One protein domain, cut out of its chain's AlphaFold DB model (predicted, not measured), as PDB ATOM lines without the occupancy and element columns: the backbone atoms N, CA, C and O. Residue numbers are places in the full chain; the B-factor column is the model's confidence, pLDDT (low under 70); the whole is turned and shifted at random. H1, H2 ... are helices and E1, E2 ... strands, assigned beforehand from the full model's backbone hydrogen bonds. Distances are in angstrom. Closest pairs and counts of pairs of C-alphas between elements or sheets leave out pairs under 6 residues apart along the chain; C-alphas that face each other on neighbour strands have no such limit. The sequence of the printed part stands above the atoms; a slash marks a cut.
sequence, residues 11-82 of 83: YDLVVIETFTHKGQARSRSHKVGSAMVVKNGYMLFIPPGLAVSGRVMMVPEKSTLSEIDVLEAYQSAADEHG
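This is residues 11 to 82 of the 83 residues of an uncharacterized protein of Mesorhizobium sp. 61-13 (UniProt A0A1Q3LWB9). A long, strongly twisted ribbon of two strands, E1 and E2, makes the length; short strands E3 and E4 pair near one end, and helix H1 lies beside it, residues 75 to 82 sticking out. The printed part has 72 residues, four named strands then one helix, class mixed; the antiparallel sheet runs E3 E2 E1 E4. It is only just loose, close to compact, radius of gyration of the C-alphas 13.7 A, spanning 45 by 29 by 24 A.

E1, residues 11 to 21, begins at C-alpha 11 (348.095, 287.321, 309.495). E2, residues 24 to 38, spans 41.0 A and bends at residue 33. E3 is residues 41 to 45, E4 57 to 60. H1, residues 67 to 80, ends at C-alpha 80 (340.286, 308.470, 301.619).

Within hydrogen-bond range are N 17 and O 28, 2.9 A, between E1 and E2; N 36 and O 43, 2.9 A, between E2 and E3; N 12 and O 59, 2.7 A, between E1 and E4. E1, E2 and E3 form a meander, antiparallel in turn; with E4, a Greek key, fourth beside first. H1, every O i to N i+4 pair within range, is on the sheet, height 9.3 A.

The printed part has no cut. The link E3 to E4 is long. Residues 61 to 82 have pLDDT under 70.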
ATOM      1  N   TYR A  11     348.877 286.566 310.448       85.25
ATOM      2  CA  TYR A  11     348.095 287.321 309.495       85.25
ATOM      3  C   TYR A  11     347.888 286.478 308.248       85.25
ATOM      4  O   TYR A  11     348.763 285.716 307.840       85.25
ATOM      5  N   ASP A  12     346.757 286.681 307.609       85.94
ATOM      6  CA  ASP A  12     346.481 286.215 306.272       85.94
ATOM      7  C   ASP A  12     346.890 287.286 305.268       85.94
ATOM      8  O   ASP A  12     346.682 288.483 305.479       85.94
ATOM      9  N   LEU A  13     347.508 286.844 304.179       84.88
ATOM     10  CA  LEU A  13     347.829 287.692 303.043       84.88
ATOM     11  C   LEU A  13     346.700 287.569 302.032       84.88
ATOM     12  O   LEU A  13     346.441 286.472 301.535       84.88
ATOM     13  N   VAL A  14     346.044 288.684 301.729       84.75
ATOM     14  CA  VAL A  14     344.882 288.734 300.840       84.75
ATOM     15  C   VAL A  14     345.161 289.687 299.684       84.75
ATOM     16  O   VAL A  14     345.676 290.787 299.881       84.75
ATOM     17  N   VAL A  15     344.815 289.263 298.472       83.62
ATOM     18  CA  VAL A  15     344.789 290.113 297.276       83.62
ATOM     19  C   VAL A  15     343.342 290.374 296.906       83.62
ATOM     20  O   VAL A  15     342.510 289.469 296.975       83.62
ATOM     21  N   ILE A  16     343.051 291.612 296.516       79.31
ATOM     22  CA  ILE A  16     341.745 292.016 296.006       79.31
ATOM     23  C   ILE A  16     341.909 292.281 294.514       79.31
ATOM     24  O   ILE A  16     342.616 293.207 294.117       79.31
ATOM     25  N   GLU A  17     341.262 291.463 293.696       76.44
ATOM     26  CA  GLU A  17     341.247 291.633 292.247       76.44
ATOM     27  C   GLU A  17     339.922 292.251 291.818       76.44
ATOM     28  O   GLU A  17     338.848 291.707 292.088       76.44
ATOM     29  N   THR A  18     339.995 293.384 291.125       74.94
ATOM     30  CA  THR A  18     338.829 294.005 290.498       74.94
ATOM     31  C   THR A  18     338.692 293.481 289.076       74.94
ATOM     32  O   THR A  18     339.615 293.589 288.271       74.94
ATOM     33  N   PHE A  19     337.533 292.922 288.746       78.25
ATOM     34  CA  PHE A  19     337.219 292.379 287.431       78.25
ATOM     35  C   PHE A  19     335.827 292.824 286.980       78.25
ATOM     36  O   PHE A  19     334.926 293.071 287.781       78.25
ATOM     37  N   THR A  20     335.624 292.927 285.670       79.88
ATOM     38  CA  THR A  20     334.321 293.292 285.108       79.88
ATOM     39  C   THR A  20     333.542 292.032 284.757       79.88
ATOM     40  O   THR A  20     333.968 291.242 283.917       79.88
ATOM     41  N   HIS A  21     332.367 291.848 285.358       75.31
ATOM     42  CA  HIS A  21     331.469 290.743 285.035       75.31
ATOM     43  C   HIS A  21     330.104 291.281 284.612       75.31
ATOM     44  O   HIS A  21     329.405 291.921 285.397       75.31
ATOM     45  N   LYS A  22     329.712 291.009 283.358       83.19
ATOM     46  CA  LYS A  22     328.468 291.515 282.739       83.19
ATOM     47  C   LYS A  22     328.334 293.047 282.803       83.19
ATOM     48  O   LYS A  22     327.261 293.567 283.084       83.19
ATOM     49  N   GLY A  23     329.434 293.767 282.579       82.12
ATOM     50  CA  GLY A  23     329.455 295.235 282.590       82.12
ATOM     51  C   GLY A  23     329.432 295.879 283.980       82.12
ATOM     52  O   GLY A  23     329.483 297.099 284.071       82.12
ATOM     53  N   GLN A  24     329.396 295.090 285.060       78.31
ATOM     54  CA  GLN A  24     329.545 295.590 286.427       78.31
ATOM     55  C   GLN A  24     330.957 295.309 286.941       78.31
ATOM     56  O   GLN A  24     331.451 294.184 286.811       78.31
ATOM     57  N   ALA A  25     331.599 296.319 287.531       75.81
ATOM     58  CA  ALA A  25     332.837 296.133 288.277       75.81
ATOM     59  C   ALA A  25     332.538 295.326 289.544       75.81
ATOM     60  O   ALA A  25     331.624 295.648 290.303       75.81
ATOM     61  N   ARG A  26     333.283 294.244 289.742       77.12
ATOM     62  CA  ARG A  26     333.227 293.398 290.931       77.12
ATOM     63  C   ARG A  26     334.632 293.231 291.473       77.12
ATOM     64  O   ARG A  26     335.593 293.259 290.715       77.12
ATOM     65  N   SER A  27     334.740 293.026 292.773       74.19
ATOM     66  CA  SER A  27     335.984 292.654 293.428       74.19
ATOM     67  C   SER A  27     335.895 291.212 293.916       74.19
ATOM     68  O   SER A  27     334.814 290.708 294.236       74.19
ATOM     69  N   ARG A  28     337.033 290.519 293.940       76.38
ATOM     70  CA  ARG A  28     337.172 289.217 294.590       76.38
ATOM     71  C   ARG A  28     338.411 289.225 295.465       76.38
ATOM     72  O   ARG A  28     339.494 289.569 294.998       76.38
ATOM     73  N   SER A  29     338.239 288.853 296.726       76.56
ATOM     74  CA  SER A  29     339.340 288.609 297.647       76.56
ATOM     75  C   SER A  29     339.826 287.171 297.522       76.56
ATOM     76  O   SER A  29     339.042 286.222 297.434       76.56
ATOM     77  N   HIS A  30     341.142 287.011 297.530       80.38
ATOM     78  CA  HIS A  30     341.802 285.716 297.528       80.38
ATOM     79  C   HIS A  30     342.910 285.704 298.571       80.38
ATOM     80  O   HIS A  30     343.803 286.552 298.543       80.38
ATOM     81  N   LYS A  31     342.883 284.717 299.470       83.56
ATOM     82  CA  LYS A  31     344.017 284.434 300.351       83.56
ATOM     83  C   LYS A  31     345.160 283.862 299.516       83.56
ATOM     84  O   LYS A  31     345.023 282.805 298.906       83.56
ATOM     85  N   VAL A  32     346.285 284.563 299.508       85.88
ATOM     86  CA  VAL A  32     347.490 284.209 298.746       85.88
ATOM     87  C   VAL A  32     348.612 283.665 299.626       85.88
ATOM     88  O   VAL A  32     349.607 283.162 299.115       85.88
ATOM     89  N   GLY A  33     348.465 283.745 300.947       87.31
ATOM     90  CA  GLY A  33     349.471 283.257 301.878       87.31
ATOM     91  C   GLY A  33     349.177 283.633 303.321       87.31
ATOM     92  O   GLY A  33     348.054 284.004 303.673       87.31
ATOM     93  N   SER A  34     350.211 283.552 304.146       88.38
ATOM     94  CA  SER A  34     350.185 283.993 305.536       88.38
ATOM     95  C   SER A  34     351.437 284.790 305.876       88.38
ATOM     96  O   SER A  34     352.461 284.710 305.199       88.38
ATOM     97  N   ALA A  35     351.356 285.583 306.930       89.12
ATOM     98  CA  ALA A  35     352.466 286.342 307.463       89.12
ATOM     99  C   ALA A  35     352.531 286.195 308.980       89.12
ATOM    100  O   ALA A  35     351.515 286.028 309.654       89.12
ATOM    101  N   MET A  36     353.736 286.271 309.525       87.50
ATOM    102  CA  MET A  36     353.977 286.192 310.961       87.50
ATOM    103  C   MET A  36     354.926 287.305 311.390       87.50
ATOM    104  O   MET A  36     355.894 287.609 310.687       87.50
ATOM    105  N   VAL A  37     354.669 287.900 312.556       85.56
ATOM    106  CA  VAL A  37     355.602 288.861 313.162       85.56
ATOM    107  C   VAL A  37     356.874 288.146 313.598       85.56
ATOM    108  O   VAL A  37     356.836 287.145 314.312       85.56
ATOM    109  N   VAL A  38     358.015 288.708 313.216       85.62
ATOM    110  CA  VAL A  38     359.339 288.323 313.709       85.62
ATOM    111  C   VAL A  38     359.999 289.514 314.399       85.62
ATOM    112  O   VAL A  38     359.559 290.654 314.262       85.62
ATOM    113  N   LYS A  39     361.080 289.268 315.149       78.94
ATOM    114  CA  LYS A  39     361.729 290.260 316.027       78.94
ATOM    115  C   LYS A  39     361.923 291.647 315.385       78.94
ATOM    116  O   LYS A  39     361.685 292.645 316.056       78.94
ATOM    117  N   ASN A  40     362.296 291.694 314.102       81.75
ATOM    118  CA  ASN A  40     362.570 292.924 313.350       81.75
ATOM    119  C   ASN A  40     361.781 293.023 312.025       81.75
ATOM    120  O   ASN A  40     362.299 293.564 311.051       81.75
ATOM    121  N   GLY A  41     360.562 292.481 311.946       83.69
ATOM    122  CA  GLY A  41     359.752 292.610 310.731       83.69
ATOM    123  C   GLY A  41     358.666 291.553 310.596       83.69
ATOM    124  O   GLY A  41     358.151 291.045 311.589       83.69
ATOM    125  N   TYR A  42     358.347 291.206 309.351       85.75
ATOM    126  CA  TYR A  42     357.351 290.196 309.013       85.75
ATOM    127  C   TYR A  42     357.977 289.117 308.138       85.75
ATOM    128  O   TYR A  42     358.721 289.413 307.204       85.75
ATOM    129  N   MET A  43     357.662 287.863 308.441       86.25
ATOM    130  CA  MET A  43     357.975 286.731 307.581       86.25
ATOM    131  C   MET A  43     356.735 286.391 306.762       86.25
ATOM    132  O   MET A  43     355.674 286.154 307.336       86.25
ATOM    133  N   LEU A  44     356.871 286.395 305.435       88.00
ATOM    134  CA  LEU A  44     355.794 286.103 304.491       88.00
ATOM    135  C   LEU A  44     355.930 284.664 303.986       88.00
ATOM    136  O   LEU A  44     357.005 284.252 303.553       88.00
ATOM    137  N   PHE A  45     354.828 283.925 304.002       88.12
ATOM    138  CA  PHE A  45     354.714 282.573 303.472       88.12
ATOM    139  C   PHE A  45     353.735 282.585 302.299       88.12
ATOM    140  O   PHE A  45     352.522 282.676 302.489       88.12
ATOM    141  N   ILE A  46     354.272 282.484 301.084       84.88
ATOM    142  CA  ILE A  46     353.494 282.344 299.849       84.88
ATOM    143  C   ILE A  46     353.665 280.895 299.368       84.88
ATOM    144  O   ILE A  46     354.809 280.457 299.206       84.88
ATOM    145  N   PRO A  47     352.579 280.122 299.171       83.56
ATOM    146  CA  PRO A  47     352.670 278.743 298.707       83.56
ATOM    147  C   PRO A  47     353.396 278.638 297.357       83.56
ATOM    148  O   PRO A  47     353.199 279.487 296.482       83.56
ATOM    149  N   PRO A  48     354.214 277.590 297.145       80.44
ATOM    150  CA  PRO A  48     354.885 277.388 295.867       80.44
ATOM    151  C   PRO A  48     353.858 277.221 294.737       80.44
ATOM    152  O   PRO A  48     352.837 276.558 294.905       80.44
ATOM    153  N   GLY A  49     354.142 277.819 293.578       78.88
ATOM    154  CA  GLY A  49     353.249 277.803 292.413       78.88
ATOM    155  C   GLY A  49     352.218 278.936 292.371       78.88
ATOM    156  O   GLY A  49     351.499 279.048 291.382       78.88
ATOM    157  N   LEU A  50     352.168 279.796 293.394       77.88
ATOM    158  CA  LEU A  50     351.310 280.977 293.415       77.88
ATOM    159  C   LEU A  50     352.138 282.231 293.097       77.88
ATOM    160  O   LEU A  50     353.056 282.589 293.832       77.88
ATOM    161  N   ALA A  51     351.825 282.889 291.980       74.06
ATOM    162  CA  ALA A  51     352.405 284.178 291.625       74.06
ATOM    163  C   ALA A  51     351.493 285.290 292.148       74.06
ATOM    164  O   ALA A  51     350.329 285.371 291.765       74.06
ATOM    165  N   VAL A  52     352.022 286.135 293.032       71.94
ATOM    166  CA  VAL A  52     351.294 287.287 293.568       71.94
ATOM    167  C   VAL A  52     351.748 288.536 292.826       71.94
ATOM    168  O   VAL A  52     352.921 288.901 292.887       71.94
ATOM    169  N   SER A  53     350.827 289.201 292.133       71.69
ATOM    170  CA  SER A  53     351.076 290.483 291.469       71.69
ATOM    171  C   SER A  53     350.158 291.558 292.033       71.69
ATOM    172  O   SER A  53     348.955 291.340 292.143       71.69
ATOM    173  N   GLY A  54     350.709 292.733 292.337       72.56
ATOM    174  CA  GLY A  54     349.943 293.874 292.839       72.56
ATOM    175  C   GLY A  54     350.094 294.097 294.344       72.56
ATOM    176  O   GLY A  54     351.114 293.749 294.939       72.56
ATOM    177  N   ARG A  55     349.095 294.753 294.945       78.31
ATOM    178  CA  ARG A  55     349.078 295.085 296.375       78.31
ATOM    179  C   ARG A  55     348.489 293.925 297.174       78.31
ATOM    180  O   ARG A  55     347.482 293.347 296.778       78.31
ATOM    181  N   VAL A  56     349.115 293.620 298.304       81.00
ATOM    182  CA  VAL A  56     348.695 292.555 299.220       81.00
ATOM    183  C   VAL A  56     348.368 293.183 300.565       81.00
ATOM    184  O   VAL A  56     349.141 293.995 301.073       81.00
ATOM    185  N   MET A  57     347.235 292.797 301.138       82.44
ATOM    186  CA  MET A  57     346.802 293.238 302.457       82.44
ATOM    187  C   MET A  57     347.123 292.167 303.501       82.44
ATOM    188  O   MET A  57     346.891 290.981 303.270       82.44
ATOM    189  N   MET A  58     347.649 292.588 304.653       83.94
ATOM    190  CA  MET A  58     347.841 291.731 305.826       83.94
ATOM    191  C   MET A  58     346.644 291.872 306.765       83.94
ATOM    192  O   MET A  58     346.397 292.956 307.290       83.94
ATOM    193  N   VAL A  59     345.927 290.776 306.997       81.56
ATOM    194  CA  VAL A  59     344.705 290.741 307.813       81.56
ATOM    195  C   VAL A  59     344.922 289.814 309.009       81.56
ATOM    196  O   VAL A  59     345.350 288.686 308.802       81.56
ATOM    197  N   PRO A  60     344.664 290.222 310.263       81.12
ATOM    198  CA  PRO A  60     344.847 289.337 311.417       81.12
ATOM    199  C   PRO A  60     343.978 288.072 311.319       81.12
ATOM    200  O   PRO A  60     342.769 288.175 311.121       81.12
ATOM    201  N   GLU A  61     344.558 286.887 311.547       69.88
ATOM    202  CA  GLU A  61     343.843 285.593 311.463       69.88
ATOM    203  C   GLU A  61     342.709 285.480 312.508       69.88
ATOM    204  O   GLU A  61     341.734 284.758 312.324       69.88
ATOM    205  N   LYS A  62     342.813 286.232 313.614       63.75
ATOM    206  CA  LYS A  62     341.806 286.318 314.691       63.75
ATOM    207  C   LYS A  62     341.052 287.648 314.694       63.75
ATOM    208  O   LYS A  62     340.777 288.209 315.754       63.75
ATOM    209  N   SER A  63     340.780 288.191 313.516       57.00
ATOM    210  CA  SER A  63     339.923 289.362 313.380       57.00
ATOM    211  C   SER A  63     338.463 288.996 313.688       57.00
ATOM    212  O   SER A  63     337.962 287.984 313.208       57.00
ATOM    213  N   THR A  64     337.768 289.815 314.484       53.00
ATOM    214  CA  THR A  64     336.301 289.740 314.664       53.00
ATOM    215  C   THR A  64     335.530 290.302 313.469       53.00
ATOM    216  O   THR A  64     334.305 290.248 313.459       53.00
ATOM    217  N   LEU A  65     336.239 290.876 312.496       55.00
ATOM    218  CA  LEU A  65     335.678 291.419 311.266       55.00
ATOM    219  C   LEU A  65     335.509 290.285 310.257       55.00
ATOM    220  O   LEU A  65     336.437 289.501 310.037       55.00
ATOM    221  N   SER A  66     334.325 290.204 309.656       57.41
ATOM    222  CA  SER A  66     334.065 289.295 308.541       57.41
ATOM    223  C   SER A  66     334.882 289.715 307.309       57.41
ATOM    224  O   SER A  66     335.343 290.853 307.221       57.41
ATOM    225  N   GLU A  67     335.066 288.822 306.327       54.72
ATOM    226  CA  GLU A  67     335.765 289.165 305.070       54.72
ATOM    227  C   GLU A  67     335.179 290.414 304.384       54.72
ATOM    228  O   GLU A  67     335.914 291.154 303.734       54.72
ATOM    229  N   ILE A  68     333.879 290.672 304.555       58.09
ATOM    230  CA  ILE A  68     333.175 291.825 303.981       58.09
ATOM    231  C   ILE A  68     333.607 293.125 304.668       58.09
ATOM    232  O   ILE A  68     333.935 294.093 303.989       58.09
ATOM    233  N   ASP A  69     333.697 293.130 305.997       60.09
ATOM    234  CA  ASP A  69     334.067 294.321 306.769       60.09
ATOM    235  C   ASP A  69     335.505 294.778 306.459       60.09
ATOM    236  O   ASP A  69     335.820 295.968 306.464       60.09
ATOM    237  N   VAL A  70     336.397 293.829 306.149       63.09
ATOM    238  CA  VAL A  70     337.780 294.125 305.741       63.09
ATOM    239  C   VAL A  70     337.823 294.743 304.341       63.09
ATOM    240  O   VAL A  70     338.617 295.653 304.096       63.09
ATOM    241  N   LEU A  71     336.961 294.280 303.431       63.00
ATOM    242  CA  LEU A  71     336.824 294.849 302.090       63.00
ATOM    243  C   LEU A  71     336.262 296.272 302.138       63.00
ATOM    244  O   LEU A  71     336.799 297.148 301.464       63.00
ATOM    245  N   GLU A  72     335.238 296.518 302.958       63.31
ATOM    246  CA  GLU A  72     334.671 297.858 303.146       63.31
ATOM    247  C   GLU A  72     335.676 298.818 303.786       63.31
ATOM    248  O   GLU A  72     335.816 299.954 303.330       63.31
ATOM    249  N   ALA A  73     336.437 298.361 304.786       62.88
ATOM    250  CA  ALA A  73     337.504 299.159 305.384       62.88
ATOM    251  C   ALA A  73     338.610 299.490 304.370       62.88
ATOM    252  O   ALA A  73     339.113 300.613 304.352       62.88
ATOM    253  N   TYR A  74     338.975 298.544 303.498       64.31
ATOM    254  CA  TYR A  74     339.962 298.790 302.448       64.31
ATOM    255  C   TYR A  74     339.438 299.752 301.381       64.31
ATOM    256  O   TYR A  74     340.167 300.649 300.967       64.31
ATOM    257  N   GLN A  75     338.186 299.592 300.953       62.97
ATOM    258  CA  GLN A  75     337.565 300.489 299.983       62.97
ATOM    259  C   GLN A  75     337.447 301.907 300.550       62.97
ATOM    260  O   GLN A  75     337.857 302.857 299.892       62.97
ATOM    261  N   SER A  76     337.038 302.032 301.814       58.16
ATOM    262  CA  SER A  76     337.001 303.315 302.524       58.16
ATOM    263  C   SER A  76     338.392 303.956 302.630       58.16
ATOM    264  O   SER A  76     338.538 305.153 302.405       58.16
ATOM    265  N   ALA A  77     339.436 303.167 302.917       59.69
ATOM    266  CA  ALA A  77     340.813 303.663 302.975       59.69
ATOM    267  C   ALA A  77     341.374 304.038 301.589       59.69
ATOM    268  O   ALA A  77     342.168 304.972 301.476       59.69
ATOM    269  N   ALA A  78     340.987 303.320 300.532       58.78
ATOM    270  CA  ALA A  78     341.360 303.654 299.159       58.78
ATOM    271  C   ALA A  78     340.714 304.978 298.720       58.78
ATOM    272  O   ALA A  78     341.419 305.849 298.207       58.78
ATOM    273  N   ASP A  79     339.427 305.160 299.032       58.00
ATOM    274  CA  ASP A  79     338.677 306.389 298.762       58.00
ATOM    275  C   ASP A  79     339.259 307.590 299.538       58.00
ATOM    276  O   ASP A  79     339.450 308.662 298.960       58.00
ATOM    277  N   GLU A  80     339.628 307.419 300.816       55.66
ATOM    278  CA  GLU A  80     340.286 308.470 301.619       55.66
ATOM    279  C   GLU A  80     341.665 308.875 301.075       55.66
ATOM    280  O   GLU A  80     342.071 310.033 301.202       55.66
ATOM    281  N   HIS A  81     342.390 307.944 300.449       53.44
ATOM    282  CA  HIS A  81     343.701 308.202 299.852       53.44
ATOM    283  C   HIS A  81     343.651 308.562 298.357       53.44
ATOM    284  O   HIS A  81     344.708 308.759 297.752       53.44
ATOM    285  N   GLY A  82     342.452 308.707 297.778       41.91
ATOM    286  CA  GLY A  82     342.244 309.148 296.395       41.91
ATOM    287  C   GLY A  82     342.785 308.181 295.338       41.91
ATOM    288  O   GLY A  82     343.253 308.636 294.290       41.91
TER     289      GLY A  82